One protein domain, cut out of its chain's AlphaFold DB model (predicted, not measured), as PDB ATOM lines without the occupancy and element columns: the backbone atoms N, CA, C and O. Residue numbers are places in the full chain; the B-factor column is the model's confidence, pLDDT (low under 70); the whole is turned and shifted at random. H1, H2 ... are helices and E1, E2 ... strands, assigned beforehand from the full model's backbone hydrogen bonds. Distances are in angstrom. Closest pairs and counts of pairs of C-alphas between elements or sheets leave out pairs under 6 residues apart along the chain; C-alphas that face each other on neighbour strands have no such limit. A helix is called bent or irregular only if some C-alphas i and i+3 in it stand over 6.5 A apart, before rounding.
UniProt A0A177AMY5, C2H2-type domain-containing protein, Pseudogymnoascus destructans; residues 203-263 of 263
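This is residues 203 to 263 of the 263 residues of the protein "C2H2-type domain-containing protein" of Pseudogymnoascus destructans (UniProt A0A177AMY5). The middle is a very short ribbon of two strands, E1 and E2, with helices running on from its ends: H1 and H2 at one end, H3 at the other. A loop from H1 to H2, two tails and these helices surround it loosely; residues 220 to 226 stick out, and the tail 255 to 263 folds back from H3 toward the side of H2. The printed part has 61 residues, with two named strands and three named helices in the order E1, H1, H2, E2, H3; the sheet, E1 - E2, is antiparallel. The class is mixed, helices and strands, with under half of the residues in named elements. The whole is only just compact, close to loose, with a radius of gyration of the C-alphas of 12.2 A and spans of 27 by 27 by 25 A.

Look first at E1, residues 214 to 216, and E2, residues 246 to 248, which are antiparallel neighbours at 143 degrees. You will find N 215 and O 247 at 3.0 A and N 247 and O 215 at 3.3 A, both within hydrogen-bond range. C-alphas 214 and 248 face each other at 4.9 A. H1, residues 217 to 221, follows E1 by a tight link; H2, residues 235 to 245, and H3, residues 249 to 254, join E2 by tight links. H1 and H2 only just touch, with 3 pairs of C-alphas within 8 A, the closest being Ile 217 and Arg 245 at 5.7 A. H3 is apart from H1 and from H2. In H1 and H3 every O i to N i+4 pair is within hydrogen-bond range; in H2, 5 of 7 are.

Find C-alpha 214 at (-46.872, 3.811, -41.747), where E1 begins. E2 begins at C-alpha 246, (-45.192, 9.117, -42.646). H2 measures 15.3 A from C-alpha 235 to C-alpha 245 and is irregular, with C-alphas 236 and 239 7.0 A apart. H3 measures 9.0 A and ends at C-alpha 254, (-38.172, 2.581, -53.756). E1, E2 and H1 are shorter, at 6.5 A, 6.6 A and 6.1 A.

The two C-alphas farthest apart are those of His 210 and Glu 263, at 31.4 A; Glu 263 is the chain's last residue. The printed part has no cut. The link from H1 to H2 is long, with 13 residues, 222 to 234. The mean pLDDT of the printed part is 70.0, and you will find values under 70 at residues 203 to 214, 224 to 226 and 255 to 263 of this predicted model.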
ATOM      1  N   ILE A 203     -50.737   3.680 -36.969       49.16
ATOM      2  CA  ILE A 203     -51.754   4.726 -37.042       49.16
ATOM      3  C   ILE A 203     -52.818   4.213 -38.011       49.16
ATOM      4  O   ILE A 203     -52.599   4.167 -39.218       49.16
ATOM      5  N   GLU A 204     -53.943   3.757 -37.465       44.25
ATOM      6  CA  GLU A 204     -55.123   3.402 -38.253       44.25
ATOM      7  C   GLU A 204     -55.850   4.699 -38.626       44.25
ATOM      8  O   GLU A 204     -56.610   5.249 -37.831       44.25
ATOM      9  N   ASP A 205     -55.558   5.222 -39.815       48.62
ATOM     10  CA  ASP A 205     -56.226   6.399 -40.369       48.62
ATOM     11  C   ASP A 205     -57.600   5.973 -40.939       48.62
ATOM     12  O   ASP A 205     -57.645   5.130 -41.839       48.62
ATOM     13  N   PRO A 206     -58.740   6.477 -40.427       47.91
ATOM     14  CA  PRO A 206     -60.065   5.964 -40.784       47.91
ATOM     15  C   PRO A 206     -60.521   6.304 -42.214       47.91
ATOM     16  O   PRO A 206     -61.538   5.767 -42.657       47.91
ATOM     17  N   GLU A 207     -59.804   7.168 -42.941       50.25
ATOM     18  CA  GLU A 207     -60.169   7.575 -44.308       50.25
ATOM     19  C   GLU A 207     -59.470   6.781 -45.426       50.25
ATOM     20  O   GLU A 207     -59.903   6.855 -46.578       50.25
ATOM     21  N   LEU A 208     -58.450   5.968 -45.124       48.72
ATOM     22  CA  LEU A 208     -57.807   5.091 -46.108       48.72
ATOM     23  C   LEU A 208     -57.912   3.627 -45.673       48.72
ATOM     24  O   LEU A 208     -57.591   3.256 -44.550       48.72
ATOM     25  N   GLY A 209     -58.407   2.790 -46.583       39.56
ATOM     26  CA  GLY A 209     -58.736   1.392 -46.327       39.56
ATOM     27  C   GLY A 209     -57.624   0.587 -45.638       39.56
ATOM     28  O   GLY A 209     -56.459   0.658 -46.002       39.56
ATOM     29  N   HIS A 210     -58.049  -0.202 -44.652       41.69
ATOM     30  CA  HIS A 210     -57.383  -1.335 -44.005       41.69
ATOM     31  C   HIS A 210     -55.906  -1.618 -44.364       41.69
ATOM     32  O   HIS A 210     -55.617  -2.281 -45.359       41.69
ATOM     33  N   GLY A 211     -55.001  -1.310 -43.426       53.84
ATOM     34  CA  GLY A 211     -53.818  -2.145 -43.163       53.84
ATOM     35  C   GLY A 211     -52.452  -1.610 -43.591       53.84
ATOM     36  O   GLY A 211     -51.471  -2.345 -43.479       53.84
ATOM     37  N   GLU A 212     -52.348  -0.367 -44.050       59.88
ATOM     38  CA  GLU A 212     -51.055   0.204 -44.429       59.88
ATOM     39  C   GLU A 212     -50.246   0.615 -43.184       59.88
ATOM     40  O   GLU A 212     -50.622   1.512 -42.430       59.88
ATOM     41  N   VAL A 213     -49.129  -0.076 -42.932       66.25
ATOM     42  CA  VAL A 213     -48.226   0.236 -41.814       66.25
ATOM     43  C   VAL A 213     -47.369   1.436 -42.201       66.25
ATOM     44  O   VAL A 213     -46.439   1.314 -43.000       66.25
ATOM     45  N   ARG A 214     -47.671   2.590 -41.609       68.75
ATOM     46  CA  ARG A 214     -46.872   3.811 -41.747       68.75
ATOM     47  C   ARG A 214     -45.859   3.920 -40.616       68.75
ATOM     48  O   ARG A 214     -46.165   3.609 -39.466       68.75
ATOM     49  N   ILE A 215     -44.646   4.345 -40.953       75.06
ATOM     50  CA  ILE A 215     -43.574   4.585 -39.986       75.06
ATOM     51  C   ILE A 215     -43.483   6.096 -39.767       75.06
ATOM     52  O   ILE A 215     -43.183   6.821 -40.713       75.06
ATOM     53  N   ASP A 216     -43.716   6.558 -38.535       79.06
ATOM     54  CA  ASP A 216     -43.381   7.935 -38.148       79.06
ATOM     55  C   ASP A 216     -41.856   8.039 -37.996       79.06
ATOM     56  O   ASP A 216     -41.240   7.427 -37.112       79.06
ATOM     57  N   ILE A 217     -41.232   8.775 -38.911       77.94
ATOM     58  CA  ILE A 217     -39.774   8.922 -38.957       77.94
ATOM     59  C   ILE A 217     -39.270   9.728 -37.761       77.94
ATOM     60  O   ILE A 217     -38.204   9.419 -37.225       77.94
ATOM     61  N   PHE A 218     -40.022  10.732 -37.311       75.62
ATOM     62  CA  PHE A 218     -39.603  11.613 -36.222       75.62
ATOM     63  C   PHE A 218     -39.565  10.853 -34.898       75.62
ATOM     64  O   PHE A 218     -38.562  10.916 -34.184       75.62
ATOM     65  N   GLU A 219     -40.593  10.039 -34.631       75.94
ATOM     66  CA  GLU A 219     -40.616   9.157 -33.458       75.94
ATOM     67  C   GLU A 219     -39.447   8.159 -33.498       75.94
ATOM     68  O   GLU A 219     -38.787   7.915 -32.485       75.94
ATOM     69  N   ARG A 220     -39.124   7.623 -34.683       74.56
ATOM     70  CA  ARG A 220     -38.050   6.633 -34.845       74.56
ATOM     71  C   ARG A 220     -36.642   7.216 -34.743       74.56
ATOM     72  O   ARG A 220     -35.736   6.519 -34.289       74.56
ATOM     73  N   LEU A 221     -36.455   8.469 -35.146       75.44
ATOM     74  CA  LEU A 221     -35.197   9.202 -34.995       75.44
ATOM     75  C   LEU A 221     -35.039   9.828 -33.598       75.44
ATOM     76  O   LEU A 221     -33.991  10.395 -33.302       75.44
ATOM     77  N   GLY A 222     -36.043   9.698 -32.723       74.06
ATOM     78  CA  GLY A 222     -36.011  10.247 -31.368       74.06
ATOM     79  C   GLY A 222     -36.188  11.767 -31.316       74.06
ATOM     80  O   GLY A 222     -35.933  12.374 -30.275       74.06
ATOM     81  N   PHE A 223     -36.637  12.380 -32.414       74.06
ATOM     82  CA  PHE A 223     -37.019  13.785 -32.439       74.06
ATOM     83  C   PHE A 223     -38.359  13.929 -31.715       74.06
ATOM     84  O   PHE A 223     -39.420  13.651 -32.265       74.06
ATOM     85  N   THR A 224     -38.283  14.316 -30.444       61.97
ATOM     86  CA  THR A 224     -39.450  14.572 -29.580       61.97
ATOM     87  C   THR A 224     -39.694  16.062 -29.348       61.97
ATOM     88  O   THR A 224     -40.595  16.412 -28.593       61.97
ATOM     89  N   ASP A 225     -38.907  16.923 -30.001       60.09
ATOM     90  CA  ASP A 225     -39.091  18.374 -29.966       60.09
ATOM     91  C   ASP A 225     -40.401  18.799 -30.648       60.09
ATOM     92  O   ASP A 225     -40.990  18.038 -31.423       60.09
ATOM     93  N   ASP A 226     -40.831  20.029 -30.350       65.94
ATOM     94  CA  ASP A 226     -42.075  20.678 -30.785       65.94
ATOM     95  C   ASP A 226     -42.144  20.867 -32.316       65.94
ATOM     96  O   ASP A 226     -42.067  21.979 -32.844       65.94
ATOM     97  N   PHE A 227     -42.275  19.775 -33.066       75.00
ATOM     98  CA  PHE A 227     -42.662  19.845 -34.468       75.00
ATOM     99  C   PHE A 227     -44.138  20.223 -34.560       75.00
ATOM    100  O   PHE A 227     -44.950  19.667 -33.812       75.00
ATOM    101  N   PRO A 228     -44.498  21.125 -35.490       77.25
ATOM    102  CA  PRO A 228     -45.874  21.548 -35.651       77.25
ATOM    103  C   PRO A 228     -46.755  20.332 -35.918       77.25
ATOM    104  O   PRO A 228     -46.399  19.434 -36.692       77.25
ATOM    105  N   THR A 229     -47.900  20.286 -35.250       80.00
ATOM    106  CA  THR A 229     -48.904  19.263 -35.531       80.00
ATOM    107  C   THR A 229     -49.439  19.457 -36.948       80.00
ATOM    108  O   THR A 229     -49.357  20.535 -37.533       80.00
ATOM    109  N   GLU A 230     -49.991  18.402 -37.544       78.56
ATOM    110  CA  GLU A 230     -50.497  18.465 -38.919       78.56
ATOM    111  C   GLU A 230     -51.553  19.578 -39.119       78.56
ATOM    112  O   GLU A 230     -51.667  20.181 -40.192       78.56
ATOM    113  N   GLU A 231     -52.293  19.881 -38.052       82.25
ATOM    114  CA  GLU A 231     -53.309  20.930 -38.000       82.25
ATOM    115  C   GLU A 231     -52.707  22.345 -38.040       82.25
ATOM    116  O   GLU A 231     -53.346  23.266 -38.548       82.25
ATOM    117  N   GLU A 232     -51.467  22.510 -37.573       84.44
ATOM    118  CA  GLU A 232     -50.733  23.782 -37.551       84.44
ATOM    119  C   GLU A 232     -50.051  24.095 -38.892       84.44
ATOM    120  O   GLU A 232     -49.631  25.229 -39.129       84.44
ATOM    121  N   MET A 233     -49.972  23.115 -39.800       85.75
ATOM    122  CA  MET A 233     -49.362  23.297 -41.115       85.75
ATOM    123  C   MET A 233     -50.330  23.954 -42.117       85.75
ATOM    124  O   MET A 233     -51.501  23.554 -42.212       85.75
ATOM    125  N   PRO A 234     -49.847  24.919 -42.933       88.50
ATOM    126  CA  PRO A 234     -50.600  25.462 -44.060       88.50
ATOM    127  C   PRO A 234     -51.083  24.350 -44.994       88.50
ATOM    128  O   PRO A 234     -50.354  23.390 -45.244       88.50
ATOM    129  N   VAL A 235     -52.289  24.497 -45.551       86.00
ATOM    130  CA  VAL A 235     -52.929  23.471 -46.401       86.00
ATOM    131  C   VAL A 235     -52.026  23.047 -47.566       86.00
ATOM    132  O   VAL A 235     -51.933  21.862 -47.863       86.00
ATOM    133  N   GLU A 236     -51.291  23.992 -48.157       85.56
ATOM    134  CA  GLU A 236     -50.356  23.756 -49.268       85.56
ATOM    135  C   GLU A 236     -49.142  22.891 -48.883       85.56
ATOM    136  O   GLU A 236     -48.569  22.207 -49.727       85.56
ATOM    137  N   LEU A 237     -48.749  22.904 -47.606       82.38
ATOM    138  CA  LEU A 237     -47.610  22.146 -47.085       82.38
ATOM    139  C   LEU A 237     -48.033  20.877 -46.345       82.38
ATOM    140  O   LEU A 237     -47.182  20.048 -46.032       82.38
ATOM    141  N   ARG A 238     -49.328  20.700 -46.072       83.44
ATOM    142  CA  ARG A 238     -49.842  19.575 -45.285       83.44
ATOM    143  C   ARG A 238     -49.588  18.232 -45.961       83.44
ATOM    144  O   ARG A 238     -49.165  17.291 -45.299       83.44
ATOM    145  N   GLU A 239     -49.793  18.146 -47.272       79.62
ATOM    146  CA  GLU A 239     -49.534  16.915 -48.028       79.62
ATOM    147  C   GLU A 239     -48.038  16.582 -48.075       79.62
ATOM    148  O   GLU A 239     -47.659  15.450 -47.777       79.62
ATOM    149  N   LYS A 240     -47.175  17.577 -48.341       80.88
ATOM    150  CA  LYS A 240     -45.709  17.406 -48.300       80.88
ATOM    151  C   LYS A 240     -45.229  16.975 -46.911       80.88
ATOM    152  O   LYS A 240     -44.407  16.071 -46.788       80.88
ATOM    153  N   TYR A 241     -45.785  17.579 -45.861       81.69
ATOM    154  CA  TYR A 241     -45.480  17.240 -44.475       81.69
ATOM    155  C   TYR A 241     -45.907  15.807 -44.126       81.69
ATOM    156  O   TYR A 241     -45.135  15.085 -43.498       81.69
ATOM    157  N   ARG A 242     -47.090  15.358 -44.574       82.00
ATOM    158  CA  ARG A 242     -47.552  13.970 -44.392       82.00
ATOM    159  C   ARG A 242     -46.622  12.963 -45.071       82.00
ATOM    160  O   ARG A 242     -46.240  12.000 -44.420       82.00
ATOM    161  N   LEU A 243     -46.236  13.212 -46.325       79.88
ATOM    162  CA  LEU A 243     -45.298  12.371 -47.085       79.88
ATOM    163  C   LEU A 243     -43.922  12.271 -46.414       79.88
ATOM    164  O   LEU A 243     -43.300  11.216 -46.417       79.88
ATOM    165  N   PHE A 244     -43.447  13.366 -45.820       78.44
ATOM    166  CA  PHE A 244     -42.162  13.370 -45.125       78.44
ATOM    167  C   PHE A 244     -42.228  12.695 -43.752       78.44
ATOM    168  O   PHE A 244     -41.298  12.002 -43.351       78.44
ATOM    169  N   ARG A 245     -43.314  12.905 -43.004       81.00
ATOM    170  CA  ARG A 245     -43.469  12.375 -41.646       81.00
ATOM    171  C   ARG A 245     -43.823  10.894 -41.631       81.00
ATOM    172  O   ARG A 245     -43.321  10.162 -40.779       81.00
ATOM    173  N   TYR A 246     -44.670  10.470 -42.562       82.81
ATOM    174  CA  TYR A 246     -45.192   9.117 -42.646       82.81
ATOM    175  C   TYR A 246     -44.750   8.484 -43.956       82.81
ATOM    176  O   TYR A 246     -45.341   8.731 -45.002       82.81
ATOM    177  N   ILE A 247     -43.729   7.635 -43.877       79.31
ATOM    178  CA  ILE A 247     -43.270   6.853 -45.025       79.31
ATOM    179  C   ILE A 247     -43.831   5.436 -44.920       79.31
ATOM    180  O   ILE A 247     -43.828   4.813 -43.849       79.31
ATOM    181  N   THR A 248     -44.324   4.925 -46.043       78.62
ATOM    182  CA  THR A 248     -44.735   3.525 -46.175       78.62
ATOM    183  C   THR A 248     -43.519   2.616 -46.376       78.62
ATOM    184  O   THR A 248     -42.460   3.030 -46.849       78.62
ATOM    185  N   GLY A 249     -43.650   1.333 -46.026       74.25
ATOM    186  CA  GLY A 249     -42.559   0.371 -46.217       74.25
ATOM    187  C   GLY A 249     -42.103   0.239 -47.677       74.25
ATOM    188  O   GLY A 249     -40.922   0.001 -47.920       74.25
ATOM    189  N   GLU A 250     -43.010   0.419 -48.639       73.81
ATOM    190  CA  GLU A 250     -42.700   0.345 -50.072       73.81
ATOM    191  C   GLU A 250     -41.919   1.575 -50.557       73.81
ATOM    192  O   GLU A 250     -40.928   1.417 -51.269       73.81
ATOM    193  N   GLU A 251     -42.278   2.779 -50.100       71.56
ATOM    194  CA  GLU A 251     -41.565   4.027 -50.424       71.56
ATOM    195  C   GLU A 251     -40.133   4.050 -49.874       71.56
ATOM    196  O   GLU A 251     -39.204   4.564 -50.501       71.56
ATOM    197  N   LEU A 252     -39.933   3.440 -48.704       70.38
ATOM    198  CA  LEU A 252     -38.612   3.297 -48.099       70.38
ATOM    199  C   LEU A 252     -37.703   2.376 -48.931       70.38
ATOM    200  O   LEU A 252     -36.482   2.540 -48.935       70.38
ATOM    201  N   LEU A 253     -38.294   1.422 -49.657       73.94
ATOM    202  CA  LEU A 253     -37.590   0.501 -50.549       73.94
ATOM    203  C   LEU A 253     -37.388   1.078 -51.957       73.94
ATOM    204  O   LEU A 253     -36.410   0.719 -52.614       73.94
ATOM    205  N   SER A 254     -38.263   1.975 -52.422       73.75
ATOM    206  CA  SER A 254     -38.172   2.581 -53.756       73.75
ATOM    207  C   SER A 254     -37.163   3.731 -53.862       73.75
ATOM    208  O   SER A 254     -36.930   4.207 -54.970       73.75
ATOM    209  N   GLN A 255     -36.545   4.171 -52.755       61.25
ATOM    210  CA  GLN A 255     -35.583   5.293 -52.703       61.25
ATOM    211  C   GLN A 255     -36.114   6.613 -53.289       61.25
ATOM    212  O   GLN A 255     -35.346   7.513 -53.612       61.25
ATOM    213  N   THR A 256     -37.433   6.770 -53.399       63.56
ATOM    214  CA  THR A 256     -38.083   7.976 -53.934       63.56
ATOM    215  C   THR A 256     -38.253   9.070 -52.878       63.56
ATOM    216  O   THR A 256     -39.122   9.927 -53.015       63.56
ATOM    217  N   ILE A 257     -37.456   9.037 -51.808       63.81
ATOM    218  CA  ILE A 257     -37.527  10.032 -50.739       63.81
ATOM    219  C   ILE A 257     -36.911  11.330 -51.282       63.81
ATOM    220  O   ILE A 257     -35.744  11.310 -51.680       63.81
ATOM    221  N   PRO A 258     -37.658  12.446 -51.333       61.34
ATOM    222  CA  PRO A 258     -37.109  13.718 -51.784       61.34
ATOM    223  C   PRO A 258     -35.958  14.153 -50.867       61.34
ATOM    224  O   PRO A 258     -36.077  14.092 -49.644       61.34
ATOM    225  N   GLU A 259     -34.845  14.605 -51.458       63.53
ATOM    226  CA  GLU A 259     -33.656  15.052 -50.710       63.53
ATOM    227  C   GLU A 259     -33.950  16.262 -49.808       63.53
ATOM    228  O   GLU A 259     -33.281  16.450 -48.791       63.53
ATOM    229  N   ASN A 260     -34.972  17.059 -50.144       64.44
ATOM    230  CA  ASN A 260     -35.395  18.216 -49.367       64.44
ATOM    231  C   ASN A 260     -36.930  18.233 -49.185       64.44
ATOM    232  O   ASN A 260     -37.655  18.279 -50.179       64.44
ATOM    233  N   PRO A 261     -37.454  18.231 -47.942       58.41
ATOM    234  CA  PRO A 261     -38.897  18.318 -47.685       58.41
ATOM    235  C   PRO A 261     -39.536  19.657 -48.082       58.41
ATOM    236  O   PRO A 261     -40.764  19.764 -48.101       58.41
ATOM    237  N   TRP A 262     -38.722  20.677 -48.371       60.28
ATOM    238  CA  TRP A 262     -39.174  22.056 -48.565       60.28
ATOM    239  C   TRP A 262     -38.934  22.620 -49.971       60.28
ATOM    240  O   TRP A 262     -39.226  23.796 -50.190       60.28
ATOM    241  N   GLU A 263     -38.434  21.815 -50.911       55.72
ATOM    242  CA  GLU A 263     -38.304  22.199 -52.329       55.72
ATOM    243  C   GLU A 263     -39.560  21.882 -53.160       55.72
ATOM    244  O   GLU A 263     -40.380  21.006 -52.779       55.72
TER     245      GLU A 263